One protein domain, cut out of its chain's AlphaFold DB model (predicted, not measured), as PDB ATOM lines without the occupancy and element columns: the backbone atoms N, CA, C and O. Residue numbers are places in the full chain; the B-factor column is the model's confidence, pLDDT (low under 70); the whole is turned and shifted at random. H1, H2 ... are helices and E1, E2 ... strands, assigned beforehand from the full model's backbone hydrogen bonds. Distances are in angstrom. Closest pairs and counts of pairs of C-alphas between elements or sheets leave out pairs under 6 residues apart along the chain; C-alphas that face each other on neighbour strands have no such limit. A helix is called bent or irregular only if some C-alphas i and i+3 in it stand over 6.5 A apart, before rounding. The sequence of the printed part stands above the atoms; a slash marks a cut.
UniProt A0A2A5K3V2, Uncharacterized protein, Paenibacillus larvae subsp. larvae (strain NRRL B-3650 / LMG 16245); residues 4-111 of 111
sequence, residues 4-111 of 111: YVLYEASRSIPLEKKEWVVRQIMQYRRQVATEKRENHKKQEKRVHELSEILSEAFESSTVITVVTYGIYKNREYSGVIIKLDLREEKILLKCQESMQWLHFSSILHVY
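AT A GLANCE: This is residues 4 to 111 of the 111 residues of an uncharacterized protein of Paenibacillus larvae subsp. larvae (strain NRRL B-3650 / LMG 16245) (UniProt A0A2A5K3V2). One very long helix, H2, makes the length of the whole, with a small, strongly twisted five-stranded sheet packed on its last turns and the short helix H1 folded back at its other end. Residues 22 to 42 of H2 form a bare shaft between the two. The printed part has 108 residues, with H1, H2, E1, E2, E3, E4 and E5 along the chain, a mixed class of helices and strands. The sheet's order is E4 E3 E2 E1 E5, all antiparallel. The whole is extended, with a radius of gyration of the C-alphas of 22.4 A and spans of 69 by 27 by 20 A.

HOW THE PARTS SIT: H1, residues 4 to 12, is apart from H2, residues 15 to 60, across a tight link. Residues 47 to 60 of H2 only graze the sheet; the closest C-alphas of H2 and E2, residues 75 to 85, are those of Phe 58 and Ile 81, 5.4 A. E1, residues 63 to 68, E2, E3, residues 90 to 94, and E4, residues 99 to 103, form a meander, each strand the antiparallel neighbour of the one before. N 66 and O 77 are 2.8 A apart, N 92 and O 83 2.8 A, and N 91 and O 102 2.8 A. E2 bends by 95 degrees at residue 80, pairing with E1 before it and E3 after. E5, residues 107 to 110, is E1's antiparallel neighbour, with N 67 and O 109 2.9 A apart. O i to N i+4 pairs are within hydrogen-bond range in 3 of 5 for H1 and 40 of 42 for H2.

IN THESE COORDINATES: H1 begins at C-alpha 4 (23.705, 34.852, 61.181) and is 14.1 A long. H2 is 68.0 A long and irregular, C-alphas 16 and 19 being 7.3 A apart. E1 measures 16.2 A, E2 21.0 A, E3 13.2 A and E4 13.3 A. E5, 7.5 A, ends at C-alpha 110 (25.871, 53.657, 20.658).

THE WHOLE: The C-alphas farthest apart, those of Glu 16 and Gln 96, are 69.6 A apart. The printed part has no cut and no long link. pLDDT is under 70 at residues 4 to 19, 21 and 28 to 40.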
ATOM      1  N   TYR A   4      24.381  35.202  59.931       49.72
ATOM      2  CA  TYR A   4      23.705  34.852  61.181       49.72
ATOM      3  C   TYR A   4      22.311  34.228  61.001       49.72
ATOM      4  O   TYR A   4      21.970  33.273  61.694       49.72
ATOM      5  N   VAL A   5      21.516  34.713  60.041       51.97
ATOM      6  CA  VAL A   5      20.134  34.234  59.829       51.97
ATOM      7  C   VAL A   5      20.125  32.803  59.277       51.97
ATOM      8  O   VAL A   5      19.261  31.996  59.616       51.97
ATOM      9  N   LEU A   6      21.127  32.457  58.463       52.56
ATOM     10  CA  LEU A   6      21.313  31.101  57.941       52.56
ATOM     11  C   LEU A   6      21.802  30.130  59.026       52.56
ATOM     12  O   LEU A   6      21.450  28.951  58.996       52.56
ATOM     13  N   TYR A   7      22.584  30.620  59.993       53.97
ATOM     14  CA  TYR A   7      23.087  29.817  61.105       53.97
ATOM     15  C   TYR A   7      21.966  29.417  62.077       53.97
ATOM     16  O   TYR A   7      21.854  28.242  62.431       53.97
ATOM     17  N   GLU A   8      21.073  30.337  62.449       53.56
ATOM     18  CA  GLU A   8      19.961  30.028  63.360       53.56
ATOM     19  C   GLU A   8      18.931  29.071  62.746       53.56
ATOM     20  O   GLU A   8      18.497  28.125  63.408       53.56
ATOM     21  N   ALA A   9      18.622  29.226  61.454       56.09
ATOM     22  CA  ALA A   9      17.731  28.319  60.728       56.09
ATOM     23  C   ALA A   9      18.270  26.877  60.644       56.09
ATOM     24  O   ALA A   9      17.503  25.932  60.475       56.09
ATOM     25  N   SER A  10      19.585  26.677  60.789       55.09
ATOM     26  CA  SER A  10      20.192  25.343  60.746       55.09
ATOM     27  C   SER A  10      19.985  24.517  62.027       55.09
ATOM     28  O   SER A  10      20.099  23.289  61.984       55.09
ATOM     29  N   ARG A  11      19.625  25.157  63.156       58.62
ATOM     30  CA  ARG A  11      19.376  24.484  64.452       58.62
ATOM     31  C   ARG A  11      18.033  23.756  64.527       58.62
ATOM     32  O   ARG A  11      17.885  22.887  65.381       58.62
ATOM     33  N   SER A  12      17.076  24.083  63.661       62.75
ATOM     34  CA  SER A  12      15.731  23.483  63.639       62.75
ATOM     35  C   SER A  12      15.600  22.291  62.683       62.75
ATOM     36  O   SER A  12      14.528  21.698  62.582       62.75
ATOM     37  N   ILE A  13      16.676  21.918  61.982       59.59
ATOM     38  CA  ILE A  13      16.671  20.842  60.987       59.59
ATOM     39  C   ILE A  13      16.973  19.509  61.692       59.59
ATOM     40  O   ILE A  13      18.083  19.339  62.210       59.59
ATOM     41  N   PRO A  14      16.034  18.540  61.694       61.81
ATOM     42  CA  PRO A  14      16.268  17.214  62.260       61.81
ATOM     43  C   PRO A  14      17.502  16.560  61.627       61.81
ATOM     44  O   PRO A  14      17.709  16.677  60.417       61.81
ATOM     45  N   LEU A  15      18.313  15.860  62.428       59.12
ATOM     46  CA  LEU A  15      19.569  15.223  61.991       59.12
ATOM     47  C   LEU A  15      19.397  14.363  60.724       59.12
ATOM     48  O   LEU A  15      20.246  14.419  59.839       59.12
ATOM     49  N   GLU A  16      18.260  13.681  60.588       61.03
ATOM     50  CA  GLU A  16      17.893  12.822  59.451       61.03
ATOM     51  C   GLU A  16      17.716  13.575  58.117       61.03
ATOM     52  O   GLU A  16      17.845  12.987  57.048       61.03
ATOM     53  N   LYS A  17      17.453  14.891  58.147       61.03
ATOM     54  CA  LYS A  17      17.253  15.723  56.944       61.03
ATOM     55  C   LYS A  17      18.475  16.568  56.575       61.03
ATOM     56  O   LYS A  17      18.453  17.250  55.548       61.03
ATOM     57  N   LYS A  18      19.552  16.533  57.373       62.19
ATOM     58  CA  LYS A  18      20.747  17.367  57.153       62.19
ATOM     59  C   LYS A  18      21.412  17.109  55.806       62.19
ATOM     60  O   LYS A  18      21.787  18.065  55.133       62.19
ATOM     61  N   GLU A  19      21.511  15.854  55.375       68.81
ATOM     62  CA  GLU A  19      22.120  15.520  54.080       68.81
ATOM     63  C   GLU A  19      21.342  16.111  52.902       68.81
ATOM     64  O   GLU A  19      21.935  16.626  51.952       68.81
ATOM     65  N   TRP A  20      20.009  16.090  52.978       70.12
ATOM     66  CA  TRP A  20      19.143  16.663  51.952       70.12
ATOM     67  C   TRP A  20      19.301  18.187  51.873       70.12
ATOM     68  O   TRP A  20      19.468  18.740  50.784       70.12
ATOM     69  N   VAL A  21      19.355  18.862  53.026       69.94
ATOM     70  CA  VAL A  21      19.579  20.314  53.097       69.94
ATOM     71  C   VAL A  21      20.966  20.691  52.570       69.94
ATOM     72  O   VAL A  21      21.091  21.628  51.784       69.94
ATOM     73  N   VAL A  22      22.012  19.944  52.933       73.81
ATOM     74  CA  VAL A  22      23.374  20.184  52.427       73.81
ATOM     75  C   VAL A  22      23.431  20.027  50.905       73.81
ATOM     76  O   VAL A  22      24.031  20.867  50.231       73.81
ATOM     77  N   ARG A  23      22.762  19.012  50.336       76.19
ATOM     78  CA  ARG A  23      22.672  18.833  48.874       76.19
ATOM     79  C   ARG A  23      21.966  20.003  48.190       76.19
ATOM     80  O   ARG A  23      22.475  20.487  47.181       76.19
ATOM     81  N   GLN A  24      20.859  20.493  48.749       71.56
ATOM     82  CA  GLN A  24      20.144  21.667  48.229       71.56
ATOM     83  C   GLN A  24      21.017  22.930  48.259       71.56
ATOM     84  O   GLN A  24      21.125  23.632  47.255       71.56
ATOM     85  N   ILE A  25      21.728  23.174  49.364       73.44
ATOM     86  CA  ILE A  25      22.659  24.307  49.483       73.44
ATOM     87  C   ILE A  25      23.798  24.194  48.460       73.44
ATOM     88  O   ILE A  25      24.160  25.186  47.827       73.44
ATOM     89  N   MET A  26      24.364  23.000  48.262       73.94
ATOM     90  CA  MET A  26      25.419  22.782  47.266       73.94
ATOM     91  C   MET A  26      24.922  22.990  45.830       73.94
ATOM     92  O   MET A  26      25.636  23.593  45.028       73.94
ATOM     93  N   GLN A  27      23.718  22.520  45.500       75.12
ATOM     94  CA  GLN A  27      23.103  22.727  44.184       75.12
ATOM     95  C   GLN A  27      22.829  24.209  43.922       75.12
ATOM     96  O   GLN A  27      23.246  24.723  42.886       75.12
ATOM     97  N   TYR A  28      22.242  24.909  44.894       67.75
ATOM     98  CA  TYR A  28      22.004  26.348  44.811       67.75
ATOM     99  C   TYR A  28      23.309  27.134  44.624       67.75
ATOM    100  O   TYR A  28      23.424  27.958  43.720       67.75
ATOM    101  N   ARG A  29      24.355  26.828  45.406       67.44
ATOM    102  CA  ARG A  29      25.675  27.466  45.251       67.44
ATOM    103  C   ARG A  29      26.280  27.231  43.866       67.44
ATOM    104  O   ARG A  29      26.899  28.141  43.318       67.44
ATOM    105  N   ARG A  30      26.111  26.032  43.296       65.44
ATOM    106  CA  ARG A  30      26.569  25.719  41.932       65.44
ATOM    107  C   ARG A  30      25.795  26.514  40.882       65.44
ATOM    108  O   ARG A  30      26.442  27.089  40.017       65.44
ATOM    109  N   GLN A  31      24.469  26.601  41.000       61.78
ATOM    110  CA  GLN A  31      23.614  27.386  40.098       61.78
ATOM    111  C   GLN A  31      23.972  28.877  40.120       61.78
ATOM    112  O   GLN A  31      24.241  29.464  39.073       61.78
ATOM    113  N   VAL A  32      24.110  29.467  41.310       62.62
ATOM    114  CA  VAL A  32      24.525  30.873  41.460       62.62
ATOM    115  C   VAL A  32      25.921  31.108  40.871       62.62
ATOM    116  O   VAL A  32      26.184  32.148  40.269       62.62
ATOM    117  N   ALA A  33      26.844  30.154  41.021       60.44
ATOM    118  CA  ALA A  33      28.177  30.262  40.433       60.44
ATOM    119  C   ALA A  33      28.154  30.182  38.896       60.44
ATOM    120  O   ALA A  33      28.902  30.911  38.243       60.44
ATOM    121  N   THR A  34      27.311  29.327  38.310       60.97
ATOM    122  CA  THR A  34      27.136  29.250  36.852       60.97
ATOM    123  C   THR A  34      26.485  30.509  36.293       60.97
ATOM    124  O   THR A  34      27.027  31.080  35.351       60.97
ATOM    125  N   GLU A  35      25.426  31.017  36.923       62.59
ATOM    126  CA  GLU A  35      24.757  32.260  36.512       62.59
ATOM    127  C   GLU A  35      25.710  33.461  36.565       62.59
ATOM    128  O   GLU A  35      25.771  34.258  35.629       62.59
ATOM    129  N   LYS A  36      26.537  33.561  37.616       62.00
ATOM    130  CA  LYS A  36      27.581  34.594  37.706       62.00
ATOM    131  C   LYS A  36      28.596  34.495  36.569       62.00
ATOM    132  O   LYS A  36      28.963  35.520  36.004       62.00
ATOM    133  N   ARG A  37      29.050  33.286  36.224       63.00
ATOM    134  CA  ARG A  37      30.007  33.069  35.123       63.00
ATOM    135  C   ARG A  37      29.402  33.404  33.764       63.00
ATOM    136  O   ARG A  37      30.088  33.981  32.926       63.00
ATOM    137  N   GLU A  38      28.144  33.051  33.535       63.91
ATOM    138  CA  GLU A  38      27.446  33.383  32.291       63.91
ATOM    139  C   GLU A  38      27.209  34.885  32.154       63.91
ATOM    140  O   GLU A  38      27.462  35.444  31.086       63.91
ATOM    141  N   ASN A  39      26.807  35.554  33.237       68.31
ATOM    142  CA  ASN A  39      26.677  37.009  33.255       68.31
ATOM    143  C   ASN A  39      28.028  37.700  33.031       68.31
ATOM    144  O   ASN A  39      28.088  38.642  32.246       68.31
ATOM    145  N   HIS A  40      29.113  37.187  33.620       66.81
ATOM    146  CA  HIS A  40      30.463  37.705  33.382       66.81
ATOM    147  C   HIS A  40      30.867  37.582  31.909       66.81
ATOM    148  O   HIS A  40      31.284  38.561  31.305       66.81
ATOM    149  N   LYS A  41      30.654  36.413  31.288       71.94
ATOM    150  CA  LYS A  41      30.945  36.211  29.859       71.94
ATOM    151  C   LYS A  41      30.115  37.118  28.950       71.94
ATOM    152  O   LYS A  41      30.622  37.607  27.945       71.94
ATOM    153  N   LYS A  42      28.832  37.331  29.267       72.44
ATOM    154  CA  LYS A  42      27.978  38.275  28.524       72.44
ATOM    155  C   LYS A  42      28.486  39.709  28.669       72.44
ATOM    156  O   LYS A  42      28.469  40.457  27.699       72.44
ATOM    157  N   GLN A  43      28.956  40.069  29.859       74.94
ATOM    158  CA  GLN A  43      29.512  41.386  30.134       74.94
ATOM    159  C   GLN A  43      30.846  41.611  29.410       74.94
ATOM    160  O   GLN A  43      30.993  42.640  28.762       74.94
ATOM    161  N   GLU A  44      31.763  40.640  29.425       79.25
ATOM    162  CA  GLU A  44      33.032  40.695  28.680       79.25
ATOM    163  C   GLU A  44      32.806  40.867  27.174       79.25
ATOM    164  O   GLU A  44      33.407  41.745  26.560       79.25
ATOM    165  N   LYS A  45      31.896  40.077  26.581       82.00
ATOM    166  CA  LYS A  45      31.543  40.215  25.157       82.00
ATOM    167  C   LYS A  45      31.038  41.615  24.831       82.00
ATOM    168  O   LYS A  45      31.487  42.220  23.868       82.00
ATOM    169  N   ARG A  46      30.152  42.148  25.672       84.12
ATOM    170  CA  ARG A  46      29.578  43.481  25.487       84.12
ATOM    171  C   ARG A  46      30.620  44.593  25.619       84.12
ATOM    172  O   ARG A  46      30.576  45.557  24.866       84.12
ATOM    173  N   VAL A  47      31.547  44.471  26.570       84.19
ATOM    174  CA  VAL A  47      32.668  45.415  26.718       84.19
ATOM    175  C   VAL A  47      33.559  45.375  25.482       84.19
ATOM    176  O   VAL A  47      33.971  46.429  25.005       84.19
ATOM    177  N   HIS A  48      33.819  44.187  24.938       85.88
ATOM    178  CA  HIS A  48      34.610  44.035  23.722       85.88
ATOM    179  C   HIS A  48      33.932  44.687  22.506       85.88
ATOM    180  O   HIS A  48      34.548  45.529  21.863       85.88
ATOM    181  N   GLU A  49      32.646  44.405  22.269       87.69
ATOM    182  CA  GLU A  49      31.854  45.029  21.192       87.69
ATOM    183  C   GLU A  49      31.831  46.562  21.305       87.69
ATOM    184  O   GLU A  49      32.062  47.274  20.329       87.69
ATOM    185  N   LEU A  50      31.606  47.094  22.514       88.06
ATOM    186  CA  LEU A  50      31.657  48.538  22.749       88.06
ATOM    187  C   LEU A  50      33.059  49.110  22.522       88.06
ATOM    188  O   LEU A  50      33.179  50.213  21.999       88.06
ATOM    189  N   SER A  51      34.109  48.378  22.899       88.44
ATOM    190  CA  SER A  51      35.491  48.813  22.684       88.44
ATOM    191  C   SER A  51      35.788  48.997  21.201       88.44
ATOM    192  O   SER A  51      36.396  50.001  20.842       88.44
ATOM    193  N   GLU A  52      35.353  48.069  20.347       89.81
ATOM    194  CA  GLU A  52      35.558  48.156  18.897       89.81
ATOM    195  C   GLU A  52      34.831  49.369  18.305       89.81
ATOM    196  O   GLU A  52      35.477  50.239  17.720       89.81
ATOM    197  N   ILE A  53      33.522  49.496  18.562       89.38
ATOM    198  CA  ILE A  53      32.691  50.600  18.045       89.38
ATOM    199  C   ILE A  53      33.233  51.963  18.501       89.38
ATOM    200  O   ILE A  53      33.339  52.905  17.715       89.38
ATOM    201  N   LEU A  54      33.588  52.087  19.784       89.69
ATOM    202  CA  LEU A  54      34.078  53.346  20.347       89.69
ATOM    203  C   LEU A  54      35.500  53.678  19.881       89.69
ATOM    204  O   LEU A  54      35.829  54.860  19.774       89.69
ATOM    205  N   SER A  55      36.333  52.674  19.590       90.31
ATOM    206  CA  SER A  55      37.666  52.890  19.011       90.31
ATOM    207  C   SER A  55      37.560  53.409  17.582       90.31
ATOM    208  O   SER A  55      38.175  54.423  17.260       90.31
ATOM    209  N   GLU A  56      36.709  52.794  16.759       90.56
ATOM    210  CA  GLU A  56      36.455  53.247  15.387       90.56
ATOM    211  C   GLU A  56      35.883  54.675  15.359       90.56
ATOM    212  O   GLU A  56      36.352  55.536  14.608       90.56
ATOM    213  N   ALA A  57      34.915  54.972  16.231       88.81
ATOM    214  CA  ALA A  57      34.350  56.314  16.368       88.81
ATOM    215  C   ALA A  57      35.392  57.357  16.813       88.81
ATOM    216  O   ALA A  57      35.366  58.500  16.349       88.81
ATOM    217  N   PHE A  58      36.313  56.971  17.700       90.88
ATOM    218  CA  PHE A  58      37.393  57.839  18.166       90.88
ATOM    219  C   PHE A  58      38.401  58.144  17.050       90.88
ATOM    220  O   PHE A  58      38.726  59.309  16.827       90.88
ATOM    221  N   GLU A  59      38.851  57.128  16.311       90.81
ATOM    222  CA  GLU A  59      39.801  57.296  15.203       90.81
ATOM    223  C   GLU A  59      39.212  58.111  14.046       90.81
ATOM    224  O   GLU A  59      39.881  58.980  13.487       90.81
ATOM    225  N   SER A  60      37.937  57.884  13.726       89.62
ATOM    226  CA  SER A  60      37.225  58.612  12.669       89.62
ATOM    227  C   SER A  60      36.762  60.014  13.081       89.62
ATOM    228  O   SER A  60      36.317  60.782  12.228       89.62
ATOM    229  N   SER A  61      36.862  60.371  14.370       88.88
ATOM    230  CA  SER A  61      36.302  61.614  14.929       88.88
ATOM    231  C   SER A  61      34.818  61.813  14.583       88.88
ATOM    232  O   SER A  61      34.353  62.940  14.388       88.88
ATOM    233  N   THR A  62      34.072  60.711  14.501       89.81
ATOM    234  CA  THR A  62      32.657  60.722  14.126       89.81
ATOM    235  C   THR A  62      31.799  61.197  15.296       89.81
ATOM    236  O   THR A  62      32.094  60.938  16.467       89.81
ATOM    237  N   VAL A  63      30.720  61.919  14.986       92.06
ATOM    238  CA  VAL A  63      29.699  62.261  15.981       92.06
ATOM    239  C   VAL A  63      28.886  61.008  16.270       92.06
ATOM    240  O   VAL A  63      28.232  60.489  15.373       92.06
ATOM    241  N   ILE A  64      28.906  60.570  17.523       92.81
ATOM    242  CA  ILE A  64      28.134  59.425  17.998       92.81
ATOM    243  C   ILE A  64      27.062  59.862  18.981       92.81
ATOM    244  O   ILE A  64      27.185  60.892  19.655       92.81
ATOM    245  N   THR A  65      26.025  59.045  19.101       93.44
ATOM    246  CA  THR A  65      24.980  59.195  20.107       93.44
ATOM    247  C   THR A  65      25.030  58.032  21.086       93.44
ATOM    248  O   THR A  65      24.833  56.876  20.724       93.44
ATOM    249  N   VAL A  66      25.295  58.343  22.352       92.56
ATOM    250  CA  VAL A  66      25.432  57.375  23.440       92.56
ATOM    251  C   VAL A  66      24.207  57.448  24.340       92.56
ATOM    252  O   VAL A  66      23.937  58.476  24.967       92.56
ATOM    253  N   VAL A  67      23.486  56.336  24.455       91.94
ATOM    254  CA  VAL A  67      22.365  56.191  25.391       91.94
ATOM    255  C   VAL A  67      22.872  55.507  26.651       91.94
ATOM    256  O   VAL A  67      23.450  54.427  26.579       91.94
ATOM    257  N   THR A  68      22.636  56.103  27.815       90.69
ATOM    258  CA  THR A  68      23.058  55.583  29.121       90.69
ATOM    259  C   THR A  68      21.883  55.398  30.070       90.69
ATOM    260  O   THR A  68      20.850  56.068  29.952       90.69
ATOM    261  N   TYR A  69      22.043  54.496  31.035       84.12
ATOM    262  CA  TYR A  69      21.056  54.309  32.094       84.12
ATOM    263  C   TYR A  69      21.104  55.477  33.088       84.12
ATOM    264  O   TYR A  69      22.157  55.800  33.638       84.12
ATOM    265  N   GLY A  70      19.956  56.099  33.351       76.50
ATOM    266  CA  GLY A  70      19.809  57.107  34.402       76.50
ATOM    267  C   GLY A  70      18.786  56.671  35.446       76.50
ATOM    268  O   GLY A  70      17.879  55.905  35.149       76.50
ATOM    269  N   ILE A  71      18.914  57.198  36.668       73.06
ATOM    270  CA  ILE A  71      18.109  56.808  37.846       73.06
ATOM    271  C   ILE A  71      16.592  56.889  37.588       73.06
ATOM    272  O   ILE A  71      15.839  56.055  38.075       73.06
ATOM    273  N   TYR A  72      16.149  57.892  36.820       75.88
ATOM    274  CA  TYR A  72      14.729  58.133  36.527       75.88
ATOM    275  C   TYR A  72      14.363  57.927  35.055       75.88
ATOM    276  O   TYR A  72      13.229  57.585  34.737       75.88
ATOM    277  N   LYS A  73      15.310  58.183  34.150       83.62
ATOM    278  CA  LYS A  73      15.157  58.012  32.705       83.62
ATOM    279  C   LYS A  73      16.518  57.799  32.067       83.62
ATOM    280  O   LYS A  73      17.518  58.311  32.579       83.62
ATOM    281  N   ASN A  74      16.529  57.108  30.932       90.19
ATOM    282  CA  ASN A  74      17.715  57.017  30.093       90.19
ATOM    283  C   ASN A  74      18.172  58.421  29.687       90.19
ATOM    284  O   ASN A  74      17.355  59.330  29.498       90.19
ATOM    285  N   ARG A  75      19.486  58.598  29.598       89.12
ATOM    286  CA  ARG A  75      20.108  59.843  29.156       89.12
ATOM    287  C   ARG A  75      20.785  59.608  27.829       89.12
ATOM    288  O   ARG A  75      21.445  58.591  27.648       89.12
ATOM    289  N   GLU A  76      20.625  60.561  26.936       92.56
ATOM    290  CA  GLU A  76      21.190  60.524  25.601       92.56
ATOM    291  C   GLU A  76      22.210  61.647  25.474       92.56
ATOM    292  O   GLU A  76      21.963  62.778  25.906       92.56
ATOM    293  N   TYR A  77      23.372  61.306  24.934       92.25
ATOM    294  CA  TYR A  77      24.474  62.227  24.744       92.25
ATOM    295  C   TYR A  77      24.983  62.111  23.314       92.25
ATOM    296  O   TYR A  77      25.499  61.064  22.935       92.25
ATOM    297  N   SER A  78      24.877  63.189  22.545       93.69
ATOM    298  CA  SER A  78      25.427  63.260  21.191       93.69
ATOM    299  C   SER A  78      26.674  64.135  21.177       93.69
ATOM    300  O   SER A  78      26.663  65.266  21.677       93.69
ATOM    301  N   GLY A  79      27.764  63.614  20.625       93.56
ATOM    302  CA  GLY A  79      29.043  64.308  20.624       93.56
ATOM    303  C   GLY A  79      30.166  63.503  19.989       93.56
ATOM    304  O   GLY A  79      29.949  62.427  19.443       93.56
ATOM    305  N   VAL A  80      31.381  64.033  20.076       94.25
ATOM    306  CA  VAL A  80      32.589  63.368  19.564       94.25
ATOM    307  C   VAL A  80      33.396  62.830  20.737       94.25
ATOM    308  O   VAL A  80      33.525  63.498  21.770       94.25
ATOM    309  N   ILE A  81      33.949  61.627  20.598       94.88
ATOM    310  CA  ILE A  81      34.865  61.076  21.597       94.88
ATOM    311  C   ILE A  81      36.181  61.847  21.505       94.88
ATOM    312  O   ILE A  81      36.835  61.856  20.469       94.88
ATOM    313  N   ILE A  82      36.584  62.490  22.598       94.50
ATOM    314  CA  ILE A  82      37.859  63.224  22.676       94.50
ATOM    315  C   ILE A  82      38.918  62.480  23.487       94.50
ATOM    316  O   ILE A  82      40.101  62.804  23.405       94.50
ATOM    317  N   LYS A  83      38.509  61.479  24.272       93.44
ATOM    318  CA  LYS A  83      39.421  60.557  24.948       93.44
ATOM    319  C   LYS A  83      38.752  59.201  25.137       93.44
ATOM    320  O   LYS A  83      37.620  59.139  25.612       93.44
ATOM    321  N   LEU A  84      39.481  58.140  24.818       93.44
ATOM    322  CA  LEU A  84      39.088  56.749  25.020       93.44
ATOM    323  C   LEU A  84      40.094  56.091  25.968       93.44
ATOM    324  O   LEU A  84      41.298  56.130  25.721       93.44
ATOM    325  N   ASP A  85      39.609  55.521  27.068       90.38
ATOM    326  CA  ASP A  85      40.422  54.777  28.026       90.38
ATOM    327  C   ASP A  85      39.860  53.360  28.161       90.38
ATOM    328  O   ASP A  85      38.897  53.120  28.888       90.38
ATOM    329  N   LEU A  86      40.454  52.425  27.416       87.06
ATOM    330  CA  LEU A  86      40.039  51.020  27.399       87.06
ATOM    331  C   LEU A  86      40.396  50.288  28.697       87.06
ATOM    332  O   LEU A  86      39.761  49.293  29.028       87.06
ATOM    333  N   ARG A  87      41.398  50.767  29.445       87.06
ATOM    334  CA  ARG A  87      41.815  50.131  30.701       87.06
ATOM    335  C   ARG A  87      40.839  50.451  31.825       87.06
ATOM    336  O   ARG A  87      40.547  49.585  32.643       87.06
ATOM    337  N   GLU A  88      40.371  51.694  31.870       87.94
ATOM    338  CA  GLU A  88      39.343  52.133  32.817       87.94
ATOM    339  C   GLU A  88      37.916  52.019  32.250       87.94
ATOM    340  O   GLU A  88      36.971  52.456  32.898       87.94
ATOM    341  N   GLU A  89      37.758  51.441  31.052       91.31
ATOM    342  CA  GLU A  89      36.476  51.225  30.365       91.31
ATOM    343  C   GLU A  89      35.588  52.481  30.331       91.31
ATOM    344  O   GLU A  89      34.393  52.450  30.664       91.31
ATOM    345  N   LYS A  90      36.176  53.618  29.951       93.62
ATOM    346  CA  LYS A  90      35.491  54.915  29.941       93.62
ATOM    347  C   LYS A  90      35.844  55.762  28.725       93.62
ATOM    348  O   LYS A  90      36.950  55.708  28.190       93.62
ATOM    349  N   ILE A  91      34.902  56.612  28.339       94.50
ATOM    350  CA  ILE A  91      35.078  57.627  27.300       94.50
ATOM    351  C   ILE A  91      34.836  59.019  27.859       94.50
ATOM    352  O   ILE A  91      33.996  59.209  28.738       94.50
ATOM    353  N   LEU A  92      35.544  59.997  27.306       95.75
ATOM    354  CA  LEU A  92      35.205  61.404  27.434       95.75
ATOM    355  C   LEU A  92      34.529  61.850  26.142       95.75
ATOM    356  O   LEU A  92      35.171  61.950  25.093       95.75
ATOM    357  N   LEU A  93      33.236  62.125  26.240       95.62
ATOM    358  CA  LEU A  93      32.423  62.616  25.142       95.62
ATOM    359  C   LEU A  93      32.337  64.142  25.223       95.62
ATOM    360  O   LEU A  93      31.940  64.695  26.253       95.62
ATOM    361  N   LYS A  94      32.712  64.832  24.145       95.62
ATOM    362  CA  LYS A  94      32.510  66.275  23.996       95.62
ATOM    363  C   LYS A  94      31.164  66.517  23.320       95.62
ATOM    364  O   LYS A  94      31.030  66.332  22.111       95.62
ATOM    365  N   CYS A  95      30.196  66.947  24.116       92.81
ATOM    366  CA  CYS A  95      28.897  67.419  23.660       92.81
ATOM    367  C   CYS A  95      28.968  68.922  23.338       92.81
ATOM    368  O   CYS A  95      29.968  69.587  23.619       92.81
ATOM    369  N   GLN A  96      27.893  69.476  22.775       88.94
ATOM    370  CA  GLN A  96      27.838  70.880  22.346       88.94
ATOM    371  C   GLN A  96      28.144  71.882  23.478       88.94
ATOM    372  O   GLN A  96      28.879  72.840  23.260       88.94
ATOM    373  N   GLU A  97      27.629  71.637  24.687       90.19
ATOM    374  CA  GLU A  97      27.746  72.561  25.832       90.19
ATOM    375  C   GLU A  97      28.539  71.989  27.015       90.19
ATOM    376  O   GLU A  97      28.777  72.676  28.007       90.19
ATOM    377  N   SER A  98      28.938  70.716  26.962       92.38
ATOM    378  CA  SER A  98      29.600  70.057  28.091       92.38
ATOM    379  C   SER A  98      30.502  68.909  27.655       92.38
ATOM    380  O   SER A  98      30.396  68.390  26.547       92.38
ATOM    381  N   MET A  99      31.389  68.497  28.556       94.44
ATOM    382  CA  MET A  99      32.142  67.253  28.431       94.44
ATOM    383  C   MET A  99      31.631  66.259  29.470       94.44
ATOM    384  O   MET A  99      31.436  66.624  30.631       94.44
ATOM    385  N   GLN A 100      31.413  65.012  29.061       92.69
ATOM    386  CA  GLN A 100      30.857  63.964  29.915       92.69
ATOM    387  C   GLN A 100      31.780  62.750  29.918       92.69
ATOM    388  O   GLN A 100      32.110  62.207  28.865       92.69
ATOM    389  N   TRP A 101      32.170  62.310  31.113       94.19
ATOM    390  CA  TRP A 101      32.786  61.000  31.292       94.19
ATOM    391  C   TRP A 101      31.694  59.934  31.367       94.19
ATOM    392  O   TRP A 101      30.826  60.013  32.235       94.19
ATOM    393  N   LEU A 102      31.753  58.940  30.484       92.50
ATOM    394  CA  LEU A 102      30.801  57.832  30.422       92.50
ATOM    395  C   LEU A 102      31.550  56.507  30.571       92.50
ATOM    396  O   LEU A 102      32.529  56.261  29.870       92.50
ATOM    397  N   HIS A 103      31.091  55.654  31.483       91.62
ATOM    398  CA  HIS A 103      31.661  54.321  31.695       91.62
ATOM    399  C   HIS A 103      30.917  53.301  30.835       91.62
ATOM    400  O   HIS A 103      29.691  53.378  30.727       91.62
ATOM    401  N   PHE A 104      31.609  52.306  30.284       88.81
ATOM    402  CA  PHE A 104      31.011  51.314  29.380       88.81
ATOM    403  C   PHE A 104      29.850  50.558  30.035       88.81
ATOM    404  O   PHE A 104      28.837  50.291  29.397       88.81
ATOM    405  N   SER A 105      29.948  50.300  31.342       85.06
ATOM    406  CA  SER A 105      28.897  49.663  32.143       85.06
ATOM    407  C   SER A 105      27.577  50.443  32.166       85.06
ATOM    408  O   SER A 105      26.515  49.844  32.331       85.06
ATOM    409  N   SER A 106      27.629  51.765  31.982       87.44
ATOM    410  CA  SER A 106      26.454  52.643  31.941       87.44
ATOM    411  C   SER A 106      25.855  52.797  30.542       87.44
ATOM    412  O   SER A 106      24.713  53.242  30.425       87.44
ATOM    413  N   ILE A 107      26.599  52.422  29.494       89.38
ATOM    414  CA  ILE A 107      26.180  52.551  28.098       89.38
ATOM    415  C   ILE A 107      25.185  51.438  27.768       89.38
ATOM    416  O   ILE A 107      25.411  50.260  28.044       89.38
ATOM    417  N   LEU A 108      24.055  51.821  27.188       86.44
ATOM    418  CA  LEU A 108      23.012  50.936  26.681       86.44
ATOM    419  C   LEU A 108      23.227  50.675  25.192       86.44
ATOM    420  O   LEU A 108      23.367  49.515  24.802       86.44
ATOM    421  N   HIS A 109      23.319  51.755  24.414       86.44
ATOM    422  CA  HIS A 109      23.477  51.745  22.962       86.44
ATOM    423  C   HIS A 109      24.400  52.881  22.509       86.44
ATOM    424  O   HIS A 109      24.476  53.921  23.170       86.44
ATOM    425  N   VAL A 110      25.073  52.663  21.382       89.50
ATOM    426  CA  VAL A 110      25.871  53.657  20.658       89.50
ATOM    427  C   VAL A 110      25.392  53.646  19.208       89.50
ATOM    428  O   VAL A 110      25.216  52.560  18.649       89.50
ATOM    429  N   TYR A 111      25.154  54.829  18.647       86.81
ATOM    430  CA  TYR A 111      24.739  55.058  17.260       86.81
ATOM    431  C   TYR A 111      25.686  56.031  16.570       86.81
ATOM    432  O   TYR A 111      26.182  56.942  17.279       86.81
TER     433      TYR A 111